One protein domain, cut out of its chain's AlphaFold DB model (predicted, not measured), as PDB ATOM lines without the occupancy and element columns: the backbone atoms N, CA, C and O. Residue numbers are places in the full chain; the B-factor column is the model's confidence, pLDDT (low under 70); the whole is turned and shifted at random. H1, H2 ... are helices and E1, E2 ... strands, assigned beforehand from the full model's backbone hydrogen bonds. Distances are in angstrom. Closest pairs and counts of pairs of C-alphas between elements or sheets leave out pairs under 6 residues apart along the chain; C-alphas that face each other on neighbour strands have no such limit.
ATOM      1  N   THR A   4     163.385 213.104 226.950       84.12
ATOM      2  CA  THR A   4     162.408 214.145 227.198       84.12
ATOM      3  C   THR A   4     161.900 214.717 225.888       84.12
ATOM      4  O   THR A   4     162.650 214.873 224.921       84.12
ATOM      5  N   ARG A   5     160.594 214.974 225.818       82.44
ATOM      6  CA  ARG A   5     159.937 215.417 224.591       82.44
ATOM      7  C   ARG A   5     159.297 216.777 224.803       82.44
ATOM      8  O   ARG A   5     158.376 216.936 225.602       82.44
ATOM      9  N   TYR A   6     159.784 217.750 224.043       84.50
ATOM     10  CA  TYR A   6     159.200 219.079 223.924       84.50
ATOM     11  C   TYR A   6     158.377 219.182 222.638       84.50
ATOM     12  O   TYR A   6     158.713 218.585 221.611       84.50
ATOM     13  N   THR A   7     157.281 219.933 222.673       82.31
ATOM     14  CA  THR A   7     156.534 220.293 221.466       82.31
ATOM     15  C   THR A   7     156.103 221.748 221.539       82.31
ATOM     16  O   THR A   7     155.359 222.146 222.431       82.31
ATOM     17  N   SER A   8     156.567 222.548 220.588       83.81
ATOM     18  CA  SER A   8     156.204 223.952 220.446       83.81
ATOM     19  C   SER A   8     154.773 224.119 219.937       83.81
ATOM     20  O   SER A   8     154.153 223.184 219.441       83.81
ATOM     21  N   ARG A   9     154.255 225.349 219.982       80.00
ATOM     22  CA  ARG A   9     152.926 225.681 219.439       80.00
ATOM     23  C   ARG A   9     152.832 225.504 217.920       80.00
ATOM     24  O   ARG A   9     151.765 225.165 217.430       80.00
ATOM     25  N   PHE A  10     153.931 225.719 217.197       81.19
ATOM     26  CA  PHE A  10     153.981 225.723 215.729       81.19
ATOM     27  C   PHE A  10     154.669 224.471 215.162       81.19
ATOM     28  O   PHE A  10     155.319 224.531 214.116       81.19
ATOM     29  N   GLY A  11     154.579 223.340 215.867       79.62
ATOM     30  CA  GLY A  11     155.158 222.072 215.427       79.62
ATOM     31  C   GLY A  11     156.640 222.155 215.114       79.62
ATOM     32  O   GLY A  11     157.421 222.642 215.930       79.62
ATOM     33  N   ALA A  12     157.027 221.653 213.940       76.81
ATOM     34  CA  ALA A  12     158.425 221.569 213.529       76.81
ATOM     35  C   ALA A  12     159.111 222.944 213.479       76.81
ATOM     36  O   ALA A  12     160.228 223.082 213.970       76.81
ATOM     37  N   ILE A  13     158.419 223.969 212.968       80.94
ATOM     38  CA  ILE A  13     158.967 225.328 212.848       80.94
ATOM     39  C   ILE A  13     159.251 225.902 214.236       80.94
ATOM     40  O   ILE A  13     160.355 226.362 214.516       80.94
ATOM     41  N   GLY A  14     158.278 225.828 215.146       79.75
ATOM     42  CA  GLY A  14     158.485 226.333 216.500       79.75
ATOM     43  C   GLY A  14     159.484 225.492 217.305       79.75
ATOM     44  O   GLY A  14     160.175 226.042 218.157       79.75
ATOM     45  N   ASN A  15     159.616 224.190 217.021       83.50
ATOM     46  CA  ASN A  15     160.644 223.344 217.635       83.50
ATOM     47  C   ASN A  15     162.046 223.776 217.193       83.50
ATOM     48  O   ASN A  15     162.949 223.826 218.023       83.50
ATOM     49  N   PHE A  16     162.214 224.127 215.915       82.94
ATOM     50  CA  PHE A  16     163.480 224.628 215.383       82.94
ATOM     51  C   PHE A  16     163.886 225.951 216.047       82.94
ATOM     52  O   PHE A  16     164.987 226.058 216.583       82.94
ATOM     53  N   PHE A  17     162.974 226.929 216.110       81.25
ATOM     54  CA  PHE A  17     163.251 228.212 216.774       81.25
ATOM     55  C   PHE A  17     163.481 228.076 218.282       81.25
ATOM     56  O   PHE A  17     164.275 228.827 218.848       81.25
ATOM     57  N   PHE A  18     162.808 227.128 218.937       82.25
ATOM     58  CA  PHE A  18     163.068 226.803 220.338       82.25
ATOM     59  C   PHE A  18     164.488 226.252 220.528       82.25
ATOM     60  O   PHE A  18     165.220 226.733 221.394       82.25
ATOM     61  N   GLY A  19     164.893 225.308 219.673       80.44
ATOM     62  CA  GLY A  19     166.246 224.756 219.645       80.44
ATOM     63  C   GLY A  19     167.321 225.821 219.437       80.44
ATOM     64  O   GLY A  19     168.314 225.827 220.153       80.44
ATOM     65  N   ALA A  20     167.088 226.751 218.511       79.38
ATOM     66  CA  ALA A  20     168.056 227.787 218.165       79.38
ATOM     67  C   ALA A  20     168.216 228.882 219.235       79.38
ATOM     68  O   ALA A  20     169.308 229.410 219.386       79.38
ATOM     69  N   ASN A  21     167.148 229.242 219.963       77.62
ATOM     70  CA  ASN A  21     167.143 230.466 220.781       77.62
ATOM     71  C   ASN A  21     166.916 230.256 222.286       77.62
ATOM     72  O   ASN A  21     167.090 231.196 223.059       77.62
ATOM     73  N   GLN A  22     166.422 229.092 222.719       76.25
ATOM     74  CA  GLN A  22     166.027 228.867 224.121       76.25
ATOM     75  C   GLN A  22     166.679 227.642 224.754       76.25
ATOM     76  O   GLN A  22     166.752 227.576 225.975       76.25
ATOM     77  N   VAL A  23     167.159 226.681 223.959       78.81
ATOM     78  CA  VAL A  23     167.805 225.480 224.507       78.81
ATOM     79  C   VAL A  23     169.148 225.806 225.153       78.81
ATOM     80  O   VAL A  23     169.437 225.256 226.210       78.81
ATOM     81  N   GLU A  24     169.937 226.719 224.583       79.00
ATOM     82  CA  GLU A  24     171.282 227.036 225.083       79.00
ATOM     83  C   GLU A  24     171.273 227.498 226.547       79.00
ATOM     84  O   GLU A  24     172.036 226.981 227.359       79.00
ATOM     85  N   SER A  25     170.333 228.368 226.932       78.19
ATOM     86  CA  SER A  25     170.219 228.857 228.316       78.19
ATOM     87  C   SER A  25     169.706 227.801 229.310       78.19
ATOM     88  O   SER A  25     169.725 228.018 230.521       78.19
ATOM     89  N   LEU A  26     169.202 226.666 228.818       78.00
ATOM     90  CA  LEU A  26     168.696 225.557 229.634       78.00
ATOM     91  C   LEU A  26     169.738 224.442 229.814       78.00
ATOM     92  O   LEU A  26     169.572 223.583 230.680       78.00
ATOM     93  N   ILE A  27     170.811 224.429 229.016       82.62
ATOM     94  CA  ILE A  27     171.868 223.422 229.136       82.62
ATOM     95  C   ILE A  27     172.711 223.721 230.380       82.62
ATOM     96  O   ILE A  27     173.191 224.831 230.581       82.62
ATOM     97  N   GLY A  28     172.902 222.709 231.230       82.62
ATOM     98  CA  GLY A  28     173.724 222.821 232.439       82.62
ATOM     99  C   GLY A  28     173.068 223.578 233.598       82.62
ATOM    100  O   GLY A  28     173.678 223.687 234.660       82.62
ATOM    101  N   THR A  29     171.830 224.059 233.439       83.00
ATOM    102  CA  THR A  29     171.088 224.731 234.510       83.00
ATOM    103  C   THR A  29     170.097 223.778 235.191       83.00
ATOM    104  O   THR A  29     169.472 222.942 234.533       83.00
ATOM    105  N   PRO A  30     169.936 223.855 236.527       82.75
ATOM    106  CA  PRO A  30     168.919 223.080 237.222       82.75
ATOM    107  C   PRO A  30     167.534 223.643 236.890       82.75
ATOM    108  O   PRO A  30     167.238 224.806 237.170       82.75
ATOM    109  N   VAL A  31     166.684 222.802 236.305       84.31
ATOM    110  CA  VAL A  31     165.319 223.152 235.899       84.31
ATOM    111  C   VAL A  31     164.312 222.203 236.541       84.31
ATOM    112  O   VAL A  31     164.561 221.004 236.672       84.31
ATOM    113  N   GLY A  32     163.166 222.742 236.948       86.56
ATOM    114  CA  GLY A  32     162.010 221.954 237.371       86.56
ATOM    115  C   GLY A  32     161.103 221.672 236.178       86.56
ATOM    116  O   GLY A  32     161.041 222.462 235.241       86.56
ATOM    117  N   THR A  33     160.365 220.567 236.180       87.69
ATOM    118  CA  THR A  33     159.424 220.285 235.090       87.69
ATOM    119  C   THR A  33     158.219 219.486 235.557       87.69
ATOM    120  O   THR A  33     158.314 218.670 236.471       87.69
ATOM    121  N   VAL A  34     157.085 219.720 234.902       89.69
ATOM    122  CA  VAL A  34     155.848 218.961 235.062       89.69
ATOM    123  C   VAL A  34     155.449 218.410 233.702       89.69
ATOM    124  O   VAL A  34     155.518 219.098 232.679       89.69
ATOM    125  N   GLY A  35     155.035 217.148 233.681       89.25
ATOM    126  CA  GLY A  35     154.772 216.431 232.447       89.25
ATOM    127  C   GLY A  35     154.232 215.029 232.679       89.25
ATOM    128  O   GLY A  35     153.999 214.603 233.811       89.25
ATOM    129  N   TRP A  36     154.037 214.312 231.579       89.38
ATOM    130  CA  TRP A  36     153.542 212.943 231.582       89.38
ATOM    131  C   TRP A  36     154.701 211.975 231.393       89.38
ATOM    132  O   TRP A  36     155.351 211.956 230.347       89.38
ATOM    133  N   PHE A  37     154.934 211.134 232.396       90.19
ATOM    134  CA  PHE A  37     155.872 210.030 232.267       90.19
ATOM    135  C   PHE A  37     155.213 208.860 231.535       90.19
ATOM    136  O   PHE A  37     154.171 208.353 231.958       90.19
ATOM    137  N   ARG A  38     155.833 208.408 230.446       88.12
ATOM    138  CA  ARG A  38     155.394 207.244 229.678       88.12
ATOM    139  C   ARG A  38     156.391 206.107 229.833       88.12
ATOM    140  O   ARG A  38     157.580 206.245 229.544       88.12
ATOM    141  N   ARG A  39     155.865 204.955 230.245       87.81
ATOM    142  CA  ARG A  39     156.599 203.689 230.301       87.81
ATOM    143  C   ARG A  39     156.477 202.981 228.952       87.81
ATOM    144  O   ARG A  39     155.375 202.855 228.428       87.81
ATOM    145  N   GLY A  40     157.602 202.543 228.399       83.81
ATOM    146  CA  GLY A  40     157.695 201.839 227.121       83.81
ATOM    147  C   GLY A  40     159.090 201.239 226.940       83.81
ATOM    148  O   GLY A  40     159.852 201.184 227.902       83.81
ATOM    149  N   VAL A  41     159.434 200.828 225.712       85.81
ATOM    150  CA  VAL A  41     160.765 200.267 225.371       85.81
ATOM    151  C   VAL A  41     161.904 201.193 225.812       85.81
ATOM    152  O   VAL A  41     162.932 200.734 226.296       85.81
ATOM    153  N   ALA A  42     161.681 202.504 225.712       86.88
ATOM    154  CA  ALA A  42     162.473 203.516 226.392       86.88
ATOM    155  C   ALA A  42     161.553 204.365 227.291       86.88
ATOM    156  O   ALA A  42     160.388 204.571 226.936       86.88
ATOM    157  N   PRO A  43     162.038 204.857 228.444       87.62
ATOM    158  CA  PRO A  43     161.293 205.801 229.266       87.62
ATOM    159  C   PRO A  43     161.269 207.179 228.596       87.62
ATOM    160  O   PRO A  43     162.323 207.762 228.317       87.62
ATOM    161  N   TRP A  44     160.062 207.706 228.380       88.44
ATOM    162  CA  TRP A  44     159.843 209.034 227.808       88.44
ATOM    163  C   TRP A  44     159.146 209.941 228.818       88.44
ATOM    164  O   TRP A  44     158.246 209.507 229.539       88.44
ATOM    165  N   PHE A  45     159.517 211.214 228.837       88.00
ATOM    166  CA  PHE A  45     158.851 212.243 229.621       88.00
ATOM    167  C   PHE A  45     158.363 213.353 228.691       88.00
ATOM    168  O   PHE A  45     159.162 214.106 228.131       88.00
ATOM    169  N   ASP A  46     157.049 213.435 228.498       87.25
ATOM    170  CA  ASP A  46     156.437 214.510 227.720       87.25
ATOM    171  C   ASP A  46     156.271 215.737 228.609       87.25
ATOM    172  O   ASP A  46     155.449 215.743 229.528       87.25
ATOM    173  N   PHE A  47     157.023 216.793 228.315       86.38
ATOM    174  CA  PHE A  47     156.917 218.045 229.049       86.38
ATOM    175  C   PHE A  47     155.557 218.704 228.830       86.38
ATOM    176  O   PHE A  47     155.030 218.708 227.712       86.38
ATOM    177  N   MET A  48     155.033 219.326 229.883       84.06
ATOM    178  CA  MET A  48     153.902 220.252 229.815       84.06
ATOM    179  C   MET A  48     154.375 221.670 230.140       84.06
ATOM    180  O   MET A  48     154.122 222.603 229.377       84.06
ATOM    181  N   GLU A  49     155.151 221.804 231.214       85.19
ATOM    182  CA  GLU A  49     155.801 223.051 231.602       85.19
ATOM    183  C   GLU A  49     157.193 222.769 232.176       85.19
ATOM    184  O   GLU A  49     157.427 221.759 232.848       85.19
ATOM    185  N   LEU A  50     158.136 223.649 231.868       84.94
ATOM    186  CA  LEU A  50     159.493 223.628 232.390       84.94
ATOM    187  C   LEU A  50     159.752 224.969 233.070       84.94
ATOM    188  O   LEU A  50     159.581 226.021 232.456       84.94
ATOM    189  N   TYR A  51     160.132 224.900 234.340       82.00
ATOM    190  CA  TYR A  51     160.415 226.023 235.216       82.00
ATOM    191  C   TYR A  51     161.928 226.214 235.296       82.00
ATOM    192  O   TYR A  51     162.640 225.413 235.908       82.00
ATOM    193  N   GLY A  52     162.425 227.264 234.650       76.06
ATOM    194  CA  GLY A  52     163.800 227.731 234.798       76.06
ATOM    195  C   GLY A  52     163.856 228.994 235.655       76.06
ATOM    196  O   GLY A  52     162.858 229.694 235.802       76.06
ATOM    197  N   LYS A  53     165.041 229.321 236.185       67.88
ATOM    198  CA  LYS A  53     165.266 230.585 236.917       67.88
ATOM    199  C   LYS A  53     164.911 231.828 236.092       67.88
ATOM    200  O   LYS A  53     164.445 232.807 236.658       67.88
ATOM    201  N   GLU A  54     165.138 231.784 234.780       68.75
ATOM    202  CA  GLU A  54     164.947 232.934 233.884       68.75
ATOM    203  C   GLU A  54     163.724 232.816 232.973       68.75
ATOM    204  O   GLU A  54     163.121 233.828 232.618       68.75
ATOM    205  N   LYS A  55     163.348 231.598 232.560       69.56
ATOM    206  CA  LYS A  55     162.256 231.383 231.605       69.56
ATOM    207  C   LYS A  55     161.446 230.139 231.921       69.56
ATOM    208  O   LYS A  55     161.991 229.058 232.137       69.56
ATOM    209  N   ASN A  56     160.130 230.308 231.835       78.44
ATOM    210  CA  ASN A  56     159.177 229.210 231.825       78.44
ATOM    211  C   ASN A  56     158.881 228.811 230.379       78.44
ATOM    212  O   ASN A  56     158.462 229.642 229.568       78.44
ATOM    213  N   VAL A  57     159.081 227.536 230.058       80.31
ATOM    214  CA  VAL A  57     158.838 226.983 228.724       80.31
ATOM    215  C   VAL A  57     157.597 226.105 228.775       80.31
ATOM    216  O   VAL A  57     157.539 225.136 229.527       80.31
ATOM    217  N   LYS A  58     156.606 226.421 227.938       83.75
ATOM    218  CA  LYS A  58     155.364 225.647 227.823       83.75
ATOM    219  C   LYS A  58     155.376 224.773 226.581       83.75
ATOM    220  O   LYS A  58     155.770 225.213 225.499       83.75
ATOM    221  N   SER A  59     154.908 223.546 226.751       81.31
ATOM    222  CA  SER A  59     154.809 222.534 225.707       81.31
ATOM    223  C   SER A  59     153.344 222.331 225.325       81.31
ATOM    224  O   SER A  59     152.466 222.247 226.185       81.31
ATOM    225  N   TYR A  60     153.068 222.245 224.024       81.44
ATOM    226  CA  TYR A  60     151.717 222.180 223.467       81.44
ATOM    227  C   TYR A  60     151.537 221.009 222.484       81.44
ATOM    228  O   TYR A  60     151.263 221.233 221.300       81.44
ATOM    229  N   PRO A  61     151.623 219.745 222.946       77.12
ATOM    230  CA  PRO A  61     151.622 218.584 222.053       77.12
ATOM    231  C   PRO A  61     150.350 218.466 221.203       77.12
ATOM    232  O   PRO A  61     150.414 218.252 219.996       77.12
ATOM    233  N   ARG A  62     149.176 218.651 221.824       79.25
ATOM    234  CA  ARG A  62     147.873 218.520 221.144       79.25
ATOM    235  C   ARG A  62     147.615 219.660 220.159       79.25
ATOM    236  O   ARG A  62     147.189 219.422 219.037       79.25
ATOM    237  N   PHE A  63     147.897 220.893 220.578       82.31
ATOM    238  CA  PHE A  63     147.664 222.086 219.762       82.31
ATOM    239  C   PHE A  63     148.564 222.108 218.526       82.31
ATOM    240  O   PHE A  63     148.096 222.388 217.427       82.31
ATOM    241  N   SER A  64     149.831 221.723 218.693       78.06
ATOM    242  CA  SER A  64     150.745 221.552 217.570       78.06
ATOM    243  C   SER A  64     150.220 220.549 216.549       78.06
ATOM    244  O   SER A  64     150.261 220.831 215.356       78.06
ATOM    245  N   GLY A  65     149.741 219.385 217.004       80.81
ATOM    246  CA  GLY A  65     149.200 218.359 216.115       80.81
ATOM    247  C   GLY A  65     147.996 218.860 215.316       80.81
ATOM    248  O   GLY A  65     147.912 218.600 214.120       80.81
ATOM    249  N   LEU A  66     147.113 219.640 215.949       85.94
ATOM    250  CA  LEU A  66     145.963 220.255 215.282       85.94
ATOM    251  C   LEU A  66     146.384 221.256 214.200       85.94
ATOM    252  O   LEU A  66     145.889 221.166 213.081       85.94
ATOM    253  N   ILE A  67     147.317 222.169 214.498       85.38
ATOM    254  CA  ILE A  67     147.809 223.146 213.511       85.38
ATOM    255  C   ILE A  67     148.468 222.436 212.331       85.38
ATOM    256  O   ILE A  67     148.185 222.765 211.180       85.38
ATOM    257  N   THR A  68     149.334 221.456 212.601       83.75
ATOM    258  CA  THR A  68     150.009 220.708 211.539       83.75
ATOM    259  C   THR A  68     149.009 219.926 210.691       83.75
ATOM    260  O   THR A  68     149.075 219.997 209.467       83.75
ATOM    261  N   GLY A  69     148.047 219.237 211.315       86.62
ATOM    262  CA  GLY A  69     146.999 218.510 210.597       86.62
ATOM    263  C   GLY A  69     146.150 219.427 209.717       86.62
ATOM    264  O   GLY A  69     145.954 219.143 208.538       86.62
ATOM    265  N   PHE A  70     145.717 220.570 210.254       90.81
ATOM    266  CA  PHE A  70     144.948 221.559 209.500       90.81
ATOM    267  C   PHE A  70     145.748 222.153 208.332       90.81
ATOM    268  O   PHE A  70     145.228 222.285 207.226       90.81
ATOM    269  N   GLY A  71     147.037 222.437 208.545       88.62
ATOM    270  CA  GLY A  71     147.940 222.911 207.497       88.62
ATOM    271  C   GLY A  71     148.087 221.918 206.341       88.62
ATOM    272  O   GLY A  71     148.041 222.328 205.185       88.62
ATOM    273  N   ILE A  72     148.197 220.617 206.638       91.50
ATOM    274  CA  ILE A  72     148.271 219.557 205.618       91.50
ATOM    275  C   ILE A  72     146.965 219.467 204.819       91.50
ATOM    276  O   ILE A  72     147.015 219.343 203.597       91.50
ATOM    277  N   ILE A  73     145.806 219.573 205.480       94.12
ATOM    278  CA  ILE A  73     144.498 219.558 204.805       94.12
ATOM    279  C   ILE A  73     144.382 220.727 203.821       94.12
ATOM    280  O   ILE A  73     144.030 220.514 202.662       94.12
ATOM    281  N   ILE A  74     144.724 221.949 204.251       93.94
ATOM    282  CA  ILE A  74     144.710 223.130 203.372       93.94
ATOM    283  C   ILE A  74     145.657 222.933 202.187       93.94
ATOM    284  O   ILE A  74     145.271 223.197 201.051       93.94
ATOM    285  N   LEU A  75     146.879 222.453 202.436       93.12
ATOM    286  CA  LEU A  75     147.855 222.164 201.383       93.12
ATOM    287  C   LEU A  75     147.300 221.179 200.352       93.12
ATOM    288  O   LEU A  75     147.414 221.436 199.156       93.12
ATOM    289  N   GLY A  76     146.656 220.102 200.807       93.62
ATOM    290  CA  GLY A  76     145.990 219.137 199.935       93.62
ATOM    291  C   GLY A  76     144.925 219.792 199.056       93.62
ATOM    292  O   GLY A  76     144.961 219.635 197.840       93.62
ATOM    293  N   ILE A  77     144.038 220.598 199.650       95.19
ATOM    294  CA  ILE A  77     142.982 221.318 198.917       95.19
ATOM    295  C   ILE A  77     143.581 222.274 197.878       95.19
ATOM    296  O   ILE A  77     143.143 222.281 196.729       95.19
ATOM    297  N   VAL A  78     144.591 223.064 198.254       94.88
ATOM    298  CA  VAL A  78     145.255 224.010 197.343       94.88
ATOM    299  C   VAL A  78     145.906 223.276 196.176       94.88
ATOM    300  O   VAL A  78     145.773 223.723 195.040       94.88
ATOM    301  N   PHE A  79     146.582 222.153 196.432       94.19
ATOM    302  CA  PHE A  79     147.172 221.346 195.368       94.19
ATOM    303  C   PHE A  79     146.111 220.755 194.447       94.19
ATOM    304  O   PHE A  79     146.262 220.854 193.235       94.19
ATOM    305  N   THR A  80     145.020 220.205 194.983       93.00
ATOM    306  CA  THR A  80     143.922 219.690 194.158       93.00
ATOM    307  C   THR A  80     143.317 220.795 193.288       93.00
ATOM    308  O   THR A  80     143.211 220.617 192.081       93.00
ATOM    309  N   LEU A  81     143.003 221.965 193.853       89.81
ATOM    310  CA  LEU A  81     142.412 223.094 193.116       89.81
ATOM    311  C   LEU A  81     143.357 223.760 192.103       89.81
ATOM    312  O   LEU A  81     142.888 224.480 191.233       89.81
ATOM    313  N   ARG A  82     144.676 223.590 192.241       75.62
ATOM    314  CA  ARG A  82     145.682 224.099 191.289       75.62
ATOM    315  C   ARG A  82     145.966 223.125 190.143       75.62
ATOM    316  O   ARG A  82     146.637 223.517 189.192       75.62
ATOM    317  N   VAL A  83     145.554 221.864 190.282       67.88
ATOM    318  CA  VAL A  83     145.809 220.777 189.321       67.88
ATOM    319  C   VAL A  83     144.604 220.529 188.399       67.88
ATOM    320  O   VAL A  83     144.802 220.020 187.297       67.88
ATOM    321  N   PHE A  84     143.394 220.906 188.820       54.19
ATOM    322  CA  PHE A  84     142.193 220.992 187.975       54.19
ATOM    323  C   PHE A  84     142.032 222.393 187.382       54.19
ATOM    324  O   PHE A  84     141.502 222.480 186.253       54.19
TER     325      PHE A  84
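AT A GLANCE: This is residues 4 to 84 of the 84 residues of the protein "Peptidase, M48B family protein" of Crocosphaera watsonii WH 0402 (UniProt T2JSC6). A small body, made of a three-stranded antiparallel sheet and a short helix H1 set off from it, bears one long helix, H2, whose residues 69 to 83 stick out as an arm together with residue 84. The sheet is twisted, with neither helix on it, and H1 meets H2 near its base, residues 64 to 68. The printed part has 81 residues with two named helices and three named strands, in the order H1, E1, E2, E3, H2; the sheet runs E1, E2, E3, and the class is mixed, helices and strands. The whole is loose, with a radius of gyration of the C-alphas of 16.4 A, and only just elongated, spanning 56 by 31 by 17 A, the arm making much of its length.

IN THESE COORDINATES: The printed part begins at Thr 4, with its C-alpha at (162.408, 214.145, 227.198). H1 is residues 11 to 21, 15.6 A from first to last C-alpha, and begins with C-alpha 11 at (155.158, 222.072, 215.427). A short link of 10 residues leads to E1, residues 32 to 38, 17.9 A long. A tight link of 5 residues leads to E2, residues 44 to 51, 18.5 A long, which bends by 77 degrees at residue 48. After a tight link of 4 residues comes E3, residues 56 to 58, 6.6 A long. A tight link of 2 residues leads to H2, residues 61 to 83, 33.3 A long, which ends with C-alpha 83 at (145.809, 220.777, 189.321).

HOW THE PARTS SIT: The sheet E1, E2, E3 is a meander, each strand the antiparallel neighbour of the one before, with E1 and E3 as edge strands and E2 as the inner one. E1 and E2 form a hairpin, with 158 degrees between their directions. Their C-alphas 33 and 50 face each other at 4.3 A, and N 34 and O 49, at 2.9 A, and N 46 and O 36, at 2.9 A, are within hydrogen-bond range. E2 and E3 form a second hairpin, with 136 degrees between their directions. Here C-alphas 49 and 58 face each other at 4.6 A, and N 50 and O 57, at 2.8 A, and N 57 and O 50, at 2.9 A, are within hydrogen-bond range. Outside the named strands, residues 4 to 5 make a short parallel pairing with residues 45 to 46 of E2. H1 and H2 touch, H2 with residues 64 to 68 alone; the closest C-alphas are those of Gly 11 and Ser 64, 4.9 A apart. The two helices stand at a steep tilt of 59 degrees and run opposite ways. In both H1 and H2, every O i to N i+4 pair is within hydrogen-bond range. H1 is not on the sheet, and it is apart from E2 and from E3. H2 is not on the sheet either; it is apart from E1, and only just apart from E2, with the closest C-alphas at 8.3 A.

THE WHOLE: The two C-alphas farthest apart are those of Pro 30 and Phe 84, at 56.1 A. Residues 69 to 84, of which 69 to 83 belong to H2, stand free; without them the body has 65 residues, spans 30 by 28 by 16 A and has a radius of gyration of 12.1 A. The printed part has no cut, and no link between named elements is long. Phe 84 is the chain's last residue. The mean pLDDT of the printed part is 83.3, and the model's confidence is low, under 70, at residues 53 to 55 and 83 to 84.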